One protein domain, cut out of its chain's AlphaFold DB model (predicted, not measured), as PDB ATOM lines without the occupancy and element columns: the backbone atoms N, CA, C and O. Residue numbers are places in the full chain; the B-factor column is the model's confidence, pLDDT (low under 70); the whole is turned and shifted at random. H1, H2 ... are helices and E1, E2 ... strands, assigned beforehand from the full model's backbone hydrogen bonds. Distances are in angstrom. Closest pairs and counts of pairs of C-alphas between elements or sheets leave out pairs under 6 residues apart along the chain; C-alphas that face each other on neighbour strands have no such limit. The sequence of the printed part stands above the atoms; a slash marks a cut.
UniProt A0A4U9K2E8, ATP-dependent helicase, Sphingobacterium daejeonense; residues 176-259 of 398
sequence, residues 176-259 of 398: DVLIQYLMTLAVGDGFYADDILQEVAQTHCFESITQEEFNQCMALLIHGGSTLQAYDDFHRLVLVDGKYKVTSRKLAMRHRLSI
ATOM      1  N   ASP A 176     -14.172 -10.165 -10.993       94.06
ATOM      2  CA  ASP A 176     -14.869 -10.816 -12.103       94.06
ATOM      3  C   ASP A 176     -15.285  -9.820 -13.200       94.06
ATOM      4  O   ASP A 176     -15.037 -10.055 -14.387       94.06
ATOM      5  N   VAL A 177     -15.838  -8.669 -12.805       95.38
ATOM      6  CA  VAL A 177     -16.194  -7.570 -13.711       95.38
ATOM      7  C   VAL A 177     -14.943  -6.913 -14.294       95.38
ATOM      8  O   VAL A 177     -14.918  -6.632 -15.491       95.38
ATOM      9  N   LEU A 178     -13.881  -6.722 -13.499       96.81
ATOM     10  CA  LEU A 178     -12.608  -6.182 -13.996       96.81
ATOM     11  C   LEU A 178     -11.985  -7.088 -15.063       96.81
ATOM     12  O   LEU A 178     -11.623  -6.630 -16.139       96.81
ATOM     13  N   ILE A 179     -11.906  -8.390 -14.801       95.44
ATOM     14  CA  ILE A 179     -11.381  -9.389 -15.740       95.44
ATOM     15  C   ILE A 179     -12.198  -9.377 -17.040       95.44
ATOM     16  O   ILE A 179     -11.634  -9.412 -18.137       95.44
ATOM     17  N   GLN A 180     -13.528  -9.283 -16.936       95.12
ATOM     18  CA  GLN A 180     -14.409  -9.161 -18.096       95.12
ATOM     19  C   GLN A 180     -14.171  -7.845 -18.865       95.12
ATOM     20  O   GLN A 180     -14.159  -7.852 -20.100       95.12
ATOM     21  N   TYR A 181     -13.937  -6.732 -18.166       96.44
ATOM     22  CA  TYR A 181     -13.591  -5.438 -18.762       96.44
ATOM     23  C   TYR A 181     -12.266  -5.500 -19.532       96.44
ATOM     24  O   TYR A 181     -12.234  -5.171 -20.717       96.44
ATOM     25  N   LEU A 182     -11.206  -6.038 -18.925       97.00
ATOM     26  CA  LEU A 182      -9.897  -6.218 -19.566       97.00
ATOM     27  C   LEU A 182      -9.990  -7.091 -20.824       97.00
ATOM     28  O   LEU A 182      -9.446  -6.748 -21.873       97.00
ATOM     29  N   MET A 183     -10.752  -8.188 -20.763       95.94
ATOM     30  CA  MET A 183     -11.041  -9.012 -21.942       95.94
ATOM     31  C   MET A 183     -11.760  -8.231 -23.045       95.94
ATOM     32  O   MET A 183     -11.500  -8.459 -24.223       95.94
ATOM     33  N   THR A 184     -12.643  -7.299 -22.683       96.62
ATOM     34  CA  THR A 184     -13.362  -6.453 -23.647       96.62
ATOM     35  C   THR A 184     -12.405  -5.529 -24.385       96.62
ATOM     36  O   THR A 184     -12.431  -5.490 -25.616       96.62
ATOM     37  N   LEU A 185     -11.515  -4.854 -23.653       96.75
ATOM     38  CA  LEU A 185     -10.479  -4.003 -24.238       96.75
ATOM     39  C   LEU A 185      -9.543  -4.804 -25.153       96.75
ATOM     40  O   LEU A 185      -9.239  -4.376 -26.267       96.75
ATOM     41  N   ALA A 186      -9.143  -6.003 -24.723       96.56
ATOM     42  CA  ALA A 186      -8.267  -6.877 -25.497       96.56
ATOM     43  C   ALA A 186      -8.899  -7.455 -26.770       96.56
ATOM     44  O   ALA A 186      -8.173  -7.771 -27.713       96.56
ATOM     45  N   VAL A 187     -10.225  -7.628 -26.800       95.75
ATOM     46  CA  VAL A 187     -10.969  -8.000 -28.017       95.75
ATOM     47  C   VAL A 187     -11.073  -6.822 -28.996       95.75
ATOM     48  O   VAL A 187     -11.211  -7.054 -30.197       95.75
ATOM     49  N   GLY A 188     -11.025  -5.585 -28.493       93.00
ATOM     50  CA  GLY A 188     -10.929  -4.363 -29.291       93.00
ATOM     51  C   GLY A 188      -9.492  -4.064 -29.734       93.00
ATOM     52  O   GLY A 188      -8.796  -4.924 -30.272       93.00
ATOM     53  N   ASP A 189      -9.036  -2.835 -29.494       93.81
ATOM     54  CA  ASP A 189      -7.714  -2.358 -29.929       93.81
ATOM     55  C   ASP A 189      -6.550  -2.823 -29.038       93.81
ATOM     56  O   ASP A 189      -5.380  -2.546 -29.339       93.81
ATOM     57  N   GLY A 190      -6.846  -3.554 -27.962       96.31
ATOM     58  CA  GLY A 190      -5.889  -3.903 -26.921       96.31
ATOM     59  C   GLY A 190      -5.621  -2.759 -25.950       96.31
ATOM     60  O   GLY A 190      -6.061  -1.629 -26.152       96.31
ATOM     61  N   PHE A 191      -4.880  -3.056 -24.886       97.69
ATOM     62  CA  PHE A 191      -4.604  -2.091 -23.821       97.69
ATOM     63  C   PHE A 191      -3.190  -2.223 -23.248       97.69
ATOM     64  O   PHE A 191      -2.570  -3.286 -23.348       97.69
ATOM     65  N   TYR A 192      -2.700  -1.146 -22.635       97.38
ATOM     66  CA  TYR A 192      -1.492  -1.141 -21.808       97.38
ATOM     67  C   TYR A 192      -1.888  -1.355 -20.346       97.38
ATOM     68  O   TYR A 192      -2.811  -0.712 -19.852       97.38
ATOM     69  N   ALA A 193      -1.226  -2.286 -19.660       94.81
ATOM     70  CA  ALA A 193      -1.597  -2.683 -18.301       94.81
ATOM     71  C   ALA A 193      -1.535  -1.512 -17.302       94.81
ATOM     72  O   ALA A 193      -2.476  -1.321 -16.532       94.81
ATOM     73  N   ASP A 194      -0.470  -0.711 -17.366       93.00
ATOM     74  CA  ASP A 194      -0.234   0.391 -16.426       93.00
ATOM     75  C   ASP A 194      -1.264   1.518 -16.581       93.00
ATOM     76  O   ASP A 194      -1.778   2.022 -15.581       93.00
ATOM     77  N   ASP A 195      -1.632   1.857 -17.821       96.00
ATOM     78  CA  ASP A 195      -2.650   2.875 -18.110       96.00
ATOM     79  C   ASP A 195      -4.015   2.461 -17.539       96.00
ATOM     80  O   ASP A 195      -4.705   3.251 -16.892       96.00
ATOM     81  N   ILE A 196      -4.395   1.191 -17.733       96.81
ATOM     82  CA  ILE A 196      -5.698   0.694 -17.282       96.81
ATOM     83  C   ILE A 196      -5.774   0.593 -15.763       96.81
ATOM     84  O   ILE A 196      -6.831   0.872 -15.200       96.81
ATOM     85  N   LEU A 197      -4.688   0.236 -15.077       96.94
ATOM     86  CA  LEU A 197      -4.685   0.255 -13.616       96.94
ATOM     87  C   LEU A 197      -4.963   1.667 -13.079       96.94
ATOM     88  O   LEU A 197      -5.784   1.820 -12.174       96.94
ATOM     89  N   GLN A 198      -4.328   2.691 -13.657       96.69
ATOM     90  CA  GLN A 198      -4.555   4.084 -13.261       96.69
ATOM     91  C   GLN A 198      -6.000   4.527 -13.507       96.69
ATOM     92  O   GLN A 198      -6.577   5.213 -12.666       96.69
ATOM     93  N   GLU A 199      -6.595   4.126 -14.630       97.00
ATOM     94  CA  GLU A 199      -7.993   4.424 -14.955       97.00
ATOM     95  C   GLU A 199      -8.963   3.715 -13.998       97.00
ATOM     96  O   GLU A 199      -9.843   4.336 -13.403       97.00
ATOM     97  N   VAL A 200      -8.784   2.409 -13.801       96.88
ATOM     98  CA  VAL A 200      -9.665   1.580 -12.971       96.88
ATOM     99  C   VAL A 200      -9.627   2.032 -11.511       96.88
ATOM    100  O   VAL A 200     -10.679   2.090 -10.868       96.88
ATOM    101  N   ALA A 201      -8.456   2.431 -11.006       96.75
ATOM    102  CA  ALA A 201      -8.293   2.976  -9.659       96.75
ATOM    103  C   ALA A 201      -9.034   4.312  -9.432       96.75
ATOM    104  O   ALA A 201      -9.225   4.713  -8.289       96.75
ATOM    105  N   GLN A 202      -9.499   5.002 -10.480       97.19
ATOM    106  CA  GLN A 202     -10.351   6.195 -10.333       97.19
ATOM    107  C   GLN A 202     -11.833   5.846 -10.137       97.19
ATOM    108  O   GLN A 202     -12.648   6.718  -9.832       97.19
ATOM    109  N   THR A 203     -12.211   4.579 -10.316       96.69
ATOM    110  CA  THR A 203     -13.587   4.121 -10.109       96.69
ATOM    111  C   THR A 203     -13.818   3.738  -8.652       96.69
ATOM    112  O   THR A 203     -12.955   3.153  -8.007       96.69
ATOM    113  N   HIS A 204     -15.028   3.967  -8.139       95.62
ATOM    114  CA  HIS A 204     -15.348   3.637  -6.747       95.62
ATOM    115  C   HIS A 204     -15.163   2.143  -6.403       95.62
ATOM    116  O   HIS A 204     -14.730   1.800  -5.309       95.62
ATOM    117  N   CYS A 205     -15.452   1.235  -7.343       96.44
ATOM    118  CA  CYS A 205     -15.319  -0.207  -7.107       96.44
ATOM    119  C   CYS A 205     -13.857  -0.626  -6.866       96.44
ATOM    120  O   CYS A 205     -13.593  -1.552  -6.097       96.44
ATOM    121  N   PHE A 206     -12.906   0.060  -7.501       97.62
ATOM    122  CA  PHE A 206     -11.492  -0.311  -7.492       97.62
ATOM    123  C   PHE A 206     -10.584   0.791  -6.940       97.62
ATOM    124  O   PHE A 206      -9.375   0.701  -7.094       97.62
ATOM    125  N   GLU A 207     -11.123   1.784  -6.229       96.56
ATOM    126  CA  GLU A 207     -10.358   2.920  -5.681       96.56
ATOM    127  C   GLU A 207      -9.188   2.512  -4.772       96.56
ATOM    128  O   GLU A 207      -8.213   3.238  -4.618       96.56
ATOM    129  N   SER A 208      -9.283   1.323  -4.171       95.94
ATOM    130  CA  SER A 208      -8.273   0.753  -3.278       95.94
ATOM    131  C   SER A 208      -7.581  -0.482  -3.863       95.94
ATOM    132  O   SER A 208      -7.016  -1.273  -3.103       95.94
ATOM    133  N   ILE A 209      -7.660  -0.686  -5.183       97.50
ATOM    134  CA  ILE A 209      -6.970  -1.789  -5.857       97.50
ATOM    135  C   ILE A 209      -5.455  -1.613  -5.750       97.50
ATOM    136  O   ILE A 209      -4.911  -0.526  -5.942       97.50
ATOM    137  N   THR A 210      -4.766  -2.701  -5.443       96.94
ATOM    138  CA  THR A 210      -3.306  -2.744  -5.410       96.94
ATOM    139  C   THR A 210      -2.737  -3.209  -6.749       96.94
ATOM    140  O   THR A 210      -3.383  -3.940  -7.504       96.94
ATOM    141  N   GLN A 211      -1.483  -2.843  -7.020       96.44
ATOM    142  CA  GLN A 211      -0.744  -3.368  -8.172       96.44
ATOM    143  C   GLN A 211      -0.718  -4.903  -8.175       96.44
ATOM    144  O   GLN A 211      -0.860  -5.522  -9.222       96.44
ATOM    145  N   GLU A 212      -0.565  -5.517  -7.000       96.69
ATOM    146  CA  GLU A 212      -0.519  -6.971  -6.850       96.69
ATOM    147  C   GLU A 212      -1.850  -7.629  -7.241       96.69
ATOM    148  O   GLU A 212      -1.868  -8.556  -8.047       96.69
ATOM    149  N   GLU A 213      -2.982  -7.113  -6.749       96.62
ATOM    150  CA  GLU A 213      -4.317  -7.605  -7.133       96.62
ATOM    151  C   GLU A 213      -4.564  -7.453  -8.644       96.62
ATOM    152  O   GLU A 213      -5.109  -8.354  -9.292       96.62
ATOM    153  N   PHE A 214      -4.128  -6.339  -9.239       97.31
ATOM    154  CA  PHE A 214      -4.230  -6.133 -10.682       97.31
ATOM    155  C   PHE A 214      -3.355  -7.116 -11.470       97.31
ATOM    156  O   PHE A 214      -3.815  -7.728 -12.439       97.31
ATOM    157  N   ASN A 215      -2.119  -7.343 -11.021       95.56
ATOM    158  CA  ASN A 215      -1.210  -8.315 -11.620       95.56
ATOM    159  C   ASN A 215      -1.784  -9.735 -11.561       95.56
ATOM    160  O   ASN A 215      -1.641 -10.486 -12.524       95.56
ATOM    161  N   GLN A 216      -2.488 -10.099 -10.487       95.00
ATOM    162  CA  GLN A 216      -3.184 -11.385 -10.388       95.00
ATOM    163  C   GLN A 216      -4.321 -11.508 -11.414       95.00
ATOM    164  O   GLN A 216      -4.464 -12.556 -12.050       95.00
ATOM    165  N   CYS A 217      -5.082 -10.434 -11.647       95.62
ATOM    166  CA  CYS A 217      -6.094 -10.399 -12.708       95.62
ATOM    167  C   CYS A 217      -5.459 -10.582 -14.098       95.62
ATOM    168  O   CYS A 217      -5.956 -11.361 -14.915       95.62
ATOM    169  N   MET A 218      -4.331  -9.914 -14.354       95.62
ATOM    170  CA  MET A 218      -3.575 -10.061 -15.600       95.62
ATOM    171  C   MET A 218      -3.005 -11.472 -15.762       95.62
ATOM    172  O   MET A 218      -3.134 -12.063 -16.832       95.62
ATOM    173  N   ALA A 219      -2.437 -12.053 -14.705       93.44
ATOM    174  CA  ALA A 219      -1.901 -13.411 -14.707       93.44
ATOM    175  C   ALA A 219      -2.979 -14.447 -15.058       93.44
ATOM    176  O   ALA A 219      -2.749 -15.331 -15.887       93.44
ATOM    177  N   LEU A 220      -4.189 -14.289 -14.507       93.50
ATOM    178  CA  LEU A 220      -5.337 -15.127 -14.854       93.50
ATOM    179  C   LEU A 220      -5.675 -15.060 -16.349       93.50
ATOM    180  O   LEU A 220      -5.994 -16.078 -16.959       93.50
ATOM    181  N   LEU A 221      -5.607 -13.872 -16.948       93.25
ATOM    182  CA  LEU A 221      -5.941 -13.669 -18.354       93.25
ATOM    183  C   LEU A 221      -4.825 -14.086 -19.320       93.25
ATOM    184  O   LEU A 221      -5.109 -14.528 -20.433       93.25
ATOM    185  N   ILE A 222      -3.565 -13.955 -18.917       92.25
ATOM    186  CA  ILE A 222      -2.410 -14.302 -19.750       92.25
ATOM    187  C   ILE A 222      -2.183 -15.813 -19.752       92.25
ATOM    188  O   ILE A 222      -1.966 -16.377 -20.818       92.25
ATOM    189  N   HIS A 223      -2.231 -16.460 -18.583       87.00
ATOM    190  CA  HIS A 223      -1.821 -17.858 -18.424       87.00
ATOM    191  C   HIS A 223      -2.668 -18.652 -17.422       87.00
ATOM    192  O   HIS A 223      -2.220 -19.656 -16.885       87.00
ATOM    193  N   GLY A 224      -3.894 -18.219 -17.120       84.31
ATOM    194  CA  GLY A 224      -4.754 -18.942 -16.178       84.31
ATOM    195  C   GLY A 224      -4.319 -18.845 -14.709       84.31
ATOM    196  O   GLY A 224      -4.850 -19.569 -13.867       84.31
ATOM    197  N   GLY A 225      -3.393 -17.941 -14.379       85.62
ATOM    198  CA  GLY A 225      -2.865 -17.762 -13.029       85.62
ATOM    199  C   GLY A 225      -1.921 -18.893 -12.610       85.62
ATOM    200  O   GLY A 225      -1.475 -19.694 -13.427       85.62
ATOM    201  N   SER A 226      -1.624 -18.980 -11.312       77.69
ATOM    202  CA  SER A 226      -0.622 -19.919 -10.784       77.69
ATOM    203  C   SER A 226      -0.996 -21.400 -10.925       77.69
ATOM    204  O   SER A 226      -0.124 -22.261 -10.842       77.69
ATOM    205  N   THR A 227      -2.275 -21.717 -11.127       77.44
ATOM    206  CA  THR A 227      -2.792 -23.093 -11.108       77.44
ATOM    207  C   THR A 227      -3.098 -23.664 -12.488       77.44
ATOM    208  O   THR A 227      -3.081 -24.883 -12.647       77.44
ATOM    209  N   LEU A 228      -3.380 -22.822 -13.489       81.25
ATOM    210  CA  LEU A 228      -3.850 -23.268 -14.808       81.25
ATOM    211  C   LEU A 228      -2.859 -22.975 -15.942       81.25
ATOM    212  O   LEU A 228      -3.188 -23.186 -17.106       81.25
ATOM    213  N   GLN A 229      -1.627 -22.589 -15.605       75.69
ATOM    214  CA  GLN A 229      -0.553 -22.299 -16.559       75.69
ATOM    215  C   GLN A 229      -0.211 -23.468 -17.492       75.69
ATOM    216  O   GLN A 229       0.246 -23.249 -18.605       75.69
ATOM    217  N   ALA A 230      -0.455 -24.712 -17.077       73.25
ATOM    218  CA  ALA A 230      -0.227 -25.885 -17.921       73.25
ATOM    219  C   ALA A 230      -1.299 -26.085 -19.015       73.25
ATOM    220  O   ALA A 230      -1.155 -26.979 -19.846       73.25
ATOM    221  N   TYR A 231      -2.383 -25.303 -19.002       76.94
ATOM    222  CA  TYR A 231      -3.526 -25.479 -19.892       76.94
ATOM    223  C   TYR A 231      -3.648 -24.300 -20.863       76.94
ATOM    224  O   TYR A 231      -4.110 -23.213 -20.505       76.94
ATOM    225  N   ASP A 232      -3.304 -24.540 -22.128       76.06
ATOM    226  CA  ASP A 232      -3.355 -23.542 -23.207       76.06
ATOM    227  C   ASP A 232      -4.730 -22.868 -23.345       76.06
ATOM    228  O   ASP A 232      -4.817 -21.677 -23.634       76.06
ATOM    229  N   ASP A 233      -5.812 -23.586 -23.027       75.00
ATOM    230  CA  ASP A 233      -7.189 -23.073 -23.059       75.00
ATOM    231  C   ASP A 233      -7.446 -21.876 -22.119       75.00
ATOM    232  O   ASP A 233      -8.421 -21.138 -22.309       75.00
ATOM    233  N   PHE A 234      -6.592 -21.664 -21.112       78.00
ATOM    234  CA  PHE A 234      -6.685 -20.536 -20.179       78.00
ATOM    235  C   PHE A 234      -5.785 -19.352 -20.556       78.00
ATOM    236  O   PHE A 234      -5.873 -18.304 -19.914       78.00
ATOM    237  N   HIS A 235      -4.998 -19.465 -21.629       85.50
ATOM    238  CA  HIS A 235      -4.204 -18.368 -22.172       85.50
ATOM    239  C   HIS A 235      -5.067 -17.519 -23.109       85.50
ATOM    240  O   HIS A 235      -5.348 -17.891 -24.251       85.50
ATOM    241  N   ARG A 236      -5.553 -16.379 -22.613       88.94
ATOM    242  CA  ARG A 236      -6.512 -15.534 -23.347       88.94
ATOM    243  C   ARG A 236      -5.852 -14.325 -23.988       88.94
ATOM    244  O   ARG A 236      -6.282 -13.918 -25.068       88.94
ATOM    245  N   LEU A 237      -4.845 -13.757 -23.326       93.94
ATOM    246  CA  LEU A 237      -4.158 -12.543 -23.754       93.94
ATOM    247  C   LEU A 237      -2.744 -12.831 -24.239       93.94
ATOM    248  O   LEU A 237      -1.995 -13.574 -23.611       93.94
ATOM    249  N   VAL A 238      -2.365 -12.158 -25.320       93.19
ATOM    250  CA  VAL A 238      -1.000 -12.127 -25.847       93.19
ATOM    251  C   VAL A 238      -0.524 -10.684 -25.969       93.19
ATOM    252  O   VAL A 238      -1.325  -9.779 -26.207       93.19
ATOM    253  N   LEU A 239       0.780 -10.469 -25.801       94.75
ATOM    254  CA  LEU A 239       1.395  -9.158 -25.978       94.75
ATOM    255  C   LEU A 239       1.719  -8.943 -27.463       94.75
ATOM    256  O   LEU A 239       2.467  -9.717 -28.054       94.75
ATOM    257  N   VAL A 240       1.153  -7.896 -28.060       93.00
ATOM    258  CA  VAL A 240       1.349  -7.510 -29.465       93.00
ATOM    259  C   VAL A 240       1.597  -6.008 -29.506       93.00
ATOM    260  O   VAL A 240       0.743  -5.233 -29.081       93.00
ATOM    261  N   ASP A 241       2.773  -5.600 -29.984       90.31
ATOM    262  CA  ASP A 241       3.195  -4.191 -30.060       90.31
ATOM    263  C   ASP A 241       3.060  -3.442 -28.717       90.31
ATOM    264  O   ASP A 241       2.598  -2.304 -28.643       90.31
ATOM    265  N   GLY A 242       3.409  -4.127 -27.620       90.56
ATOM    266  CA  GLY A 242       3.318  -3.601 -26.253       90.56
ATOM    267  C   GLY A 242       1.907  -3.579 -25.654       90.56
ATOM    268  O   GLY A 242       1.763  -3.222 -24.491       90.56
ATOM    269  N   LYS A 243       0.875  -3.990 -26.401       95.81
ATOM    270  CA  LYS A 243      -0.516  -4.060 -25.930       95.81
ATOM    271  C   LYS A 243      -0.965  -5.494 -25.695       95.81
ATOM    272  O   LYS A 243      -0.641  -6.390 -26.473       95.81
ATOM    273  N   TYR A 244      -1.790  -5.706 -24.680       97.19
ATOM    274  CA  TYR A 244      -2.466  -6.984 -24.476       97.19
ATOM    275  C   TYR A 244      -3.683  -7.112 -25.393       97.19
ATOM    276  O   TYR A 244      -4.551  -6.237 -25.409       97.19
ATOM    277  N   LYS A 245      -3.743  -8.206 -26.160       97.00
ATOM    278  CA  LYS A 245      -4.786  -8.485 -27.161       97.00
ATOM    279  C   LYS A 245      -5.276  -9.930 -27.117       97.00
ATOM    280  O   LYS A 245      -4.535 -10.840 -26.755       97.00
ATOM    281  N   VAL A 246      -6.509 -10.142 -27.579       95.50
ATOM    282  CA  VAL A 246      -7.049 -11.465 -27.918       95.50
ATOM    283  C   VAL A 246      -6.874 -11.698 -29.419       95.50
ATOM    284  O   VAL A 246      -7.545 -11.072 -30.234       95.50
ATOM    285  N   THR A 247      -6.014 -12.640 -29.811       91.75
ATOM    286  CA  THR A 247      -5.816 -13.015 -31.228       91.75
ATOM    287  C   THR A 247      -6.770 -14.118 -31.696       91.75
ATOM    288  O   THR A 247      -7.039 -14.267 -32.889       91.75
ATOM    289  N   SER A 248      -7.338 -14.889 -30.763       92.00
ATOM    290  CA  SER A 248      -8.283 -15.961 -31.075       92.00
ATOM    291  C   SER A 248      -9.674 -15.416 -31.395       92.00
ATOM    292  O   SER A 248     -10.435 -15.014 -30.510       92.00
ATOM    293  N   ARG A 249     -10.071 -15.506 -32.671       91.88
ATOM    294  CA  ARG A 249     -11.420 -15.129 -33.134       91.88
ATOM    295  C   ARG A 249     -12.534 -15.892 -32.405       91.88
ATOM    296  O   ARG A 249     -13.604 -15.337 -32.162       91.88
ATOM    297  N   LYS A 250     -12.285 -17.154 -32.031       91.31
ATOM    298  CA  LYS A 250     -13.231 -17.993 -31.274       91.31
ATOM    299  C   LYS A 250     -13.453 -17.449 -29.861       91.31
ATOM    300  O   LYS A 250     -14.601 -17.351 -29.432       91.31
ATOM    301  N   LEU A 251     -12.378 -17.082 -29.156       90.38
ATOM    302  CA  LEU A 251     -12.469 -16.486 -27.818       90.38
ATOM    303  C   LEU A 251     -13.142 -15.112 -27.870       90.38
ATOM    304  O   LEU A 251     -14.050 -14.860 -27.084       90.38
ATOM    305  N   ALA A 252     -12.770 -14.277 -28.843       93.25
ATOM    306  CA  ALA A 252     -13.384 -12.970 -29.051       93.25
ATOM    307  C   ALA A 252     -14.898 -13.073 -29.291       93.25
ATOM    308  O   ALA A 252     -15.678 -12.368 -28.653       93.25
ATOM    309  N   MET A 253     -15.337 -13.987 -30.165       92.25
ATOM    310  CA  MET A 253     -16.764 -14.199 -30.420       92.25
ATOM    311  C   MET A 253     -17.500 -14.700 -29.173       92.25
ATOM    312  O   MET A 253     -18.588 -14.218 -28.873       92.25
ATOM    313  N   ARG A 254     -16.902 -15.640 -28.429       89.50
ATOM    314  CA  ARG A 254     -17.485 -16.151 -27.183       89.50
ATOM    315  C   ARG A 254     -17.687 -15.026 -26.170       89.50
ATOM    316  O   ARG A 254     -18.795 -14.884 -25.674       89.50
ATOM    317  N   HIS A 255     -16.657 -14.209 -25.934       92.06
ATOM    318  CA  HIS A 255     -16.726 -13.059 -25.029       92.06
ATOM    319  C   HIS A 255     -17.830 -12.080 -25.437       92.06
ATOM    320  O   HIS A 255     -18.657 -11.715 -24.612       92.06
ATOM    321  N   ARG A 256     -17.920 -11.728 -26.726       90.56
ATOM    322  CA  ARG A 256     -18.963 -10.819 -27.242       90.56
ATOM    323  C   ARG A 256     -20.387 -11.325 -27.014       90.56
ATOM    324  O   ARG A 256     -21.288 -10.510 -26.869       90.56
ATOM    325  N   LEU A 257     -20.594 -12.641 -27.014       87.31
ATOM    326  CA  LEU A 257     -21.906 -13.246 -26.778       87.31
ATOM    327  C   LEU A 257     -22.227 -13.449 -25.291       87.31
ATOM    328  O   LEU A 257     -23.393 -13.646 -24.963       87.31
ATOM    329  N   SER A 258     -21.222 -13.436 -24.410       85.75
ATOM    330  CA  SER A 258     -21.380 -13.739 -22.981       85.75
ATOM    331  C   SER A 258     -21.080 -12.569 -22.045       85.75
ATOM    332  O   SER A 258     -21.232 -12.718 -20.837       85.75
ATOM    333  N   ILE A 259     -20.590 -11.442 -22.566       89.69
ATOM    334  CA  ILE A 259     -20.274 -10.255 -21.772       89.69
ATOM    335  C   ILE A 259     -21.539  -9.719 -21.089       89.69
ATOM    336  O   ILE A 259     -22.589  -9.563 -21.711       89.69
TER     337      ILE A 259
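AT A GLANCE: This is residues 176 to 259 of the 398 residues of the protein "ATP-dependent helicase" of Sphingobacterium daejeonense (UniProt A0A4U9K2E8). A small cluster of helices is gathered round H1, which lies in the middle: H3 packs on residues 178 to 183 of H1 at a steep tilt, H5 packs on its residues 183 to 187, and the short hairpin E1 and E2 sets E2 close to the last residues of H1 too. H2 lies near H1 and H3, while H4 extends from the far end of H3 and touches no other helix. The printed part has 84 residues, with five named helices and two named strands in the order H1 H2 H3 H4 E1 E2 H5, and the class is mostly helix. The sheet has the order E1 - E2 and is antiparallel. The whole is compact, with a radius of gyration of the C-alphas of 12.5 A and a rounded outline of 33 by 27 by 27 A.

IN THESE COORDINATES: H1 is residues 176 to 187, 16.6 A long, and its first C-alpha, 176, is at (-14.869, -10.816, -12.103). H2 is residues 193 to 200, 10.6 A long. H3, the longest helix, is residues 211 to 223, 17.8 A long, beginning at C-alpha 211 at (-0.744, -3.368, -8.172). H4 is residues 225 to 228, 5.9 A long. E1 is residues 238 to 240 and E2 is residues 243 to 245, each 6.3 A long. H5 is residues 249 to 258, 14.3 A long, ending at C-alpha 258 at (-21.380, -13.739, -22.981).

HOW THE PARTS SIT: H1 touches H3 with residues 178 to 183 alone; their closest C-alphas, of Ile 179 and Cys 217, are 6.2 A apart. The two run the same way at a steep tilt of 57 degrees. H1 touches H5 with residues 183 to 187 alone, the closest C-alphas being those of Val 187 and Ala 252, 5.6 A apart. They run opposite ways at a steep tilt of 43 degrees. The closest C-alphas of H1 and E2, of Ala 186 and Lys 245, are 4.2 A apart. H1 and H2 are near each other, with 5 pairs of C-alphas within 10 A. H2 and H3 are close but not clearly touching, with the C-alphas of Leu 197 and Phe 214 closest at 7.0 A. H3 and H4 touch only at the corner, where the closest C-alphas, of Ala 219 and Gly 225, are 4.8 A apart. E1 and E2 form an antiparallel hairpin at 131 degrees; N 238 and O 245 are 2.9 A apart and N 240 and O 243 are 2.8 A apart, within hydrogen-bond range. H3 and H5 are apart. In H1, H2, H3 and H5 every O i to N i+4 pair is within hydrogen-bond range; H4 is too short for such a pair, and its one O i to N i+3 pair is not within range.

THE WHOLE: The two C-alphas farthest apart are those of His 204 and Ala 230, 35.0 A. The printed part has no cut, and no link is long; those from H2 to H3 and from H4 to E1 are short and the others tight. The mean pLDDT of the printed part is 92.2 and no printed residue is under 70; H4 has a mean of 80.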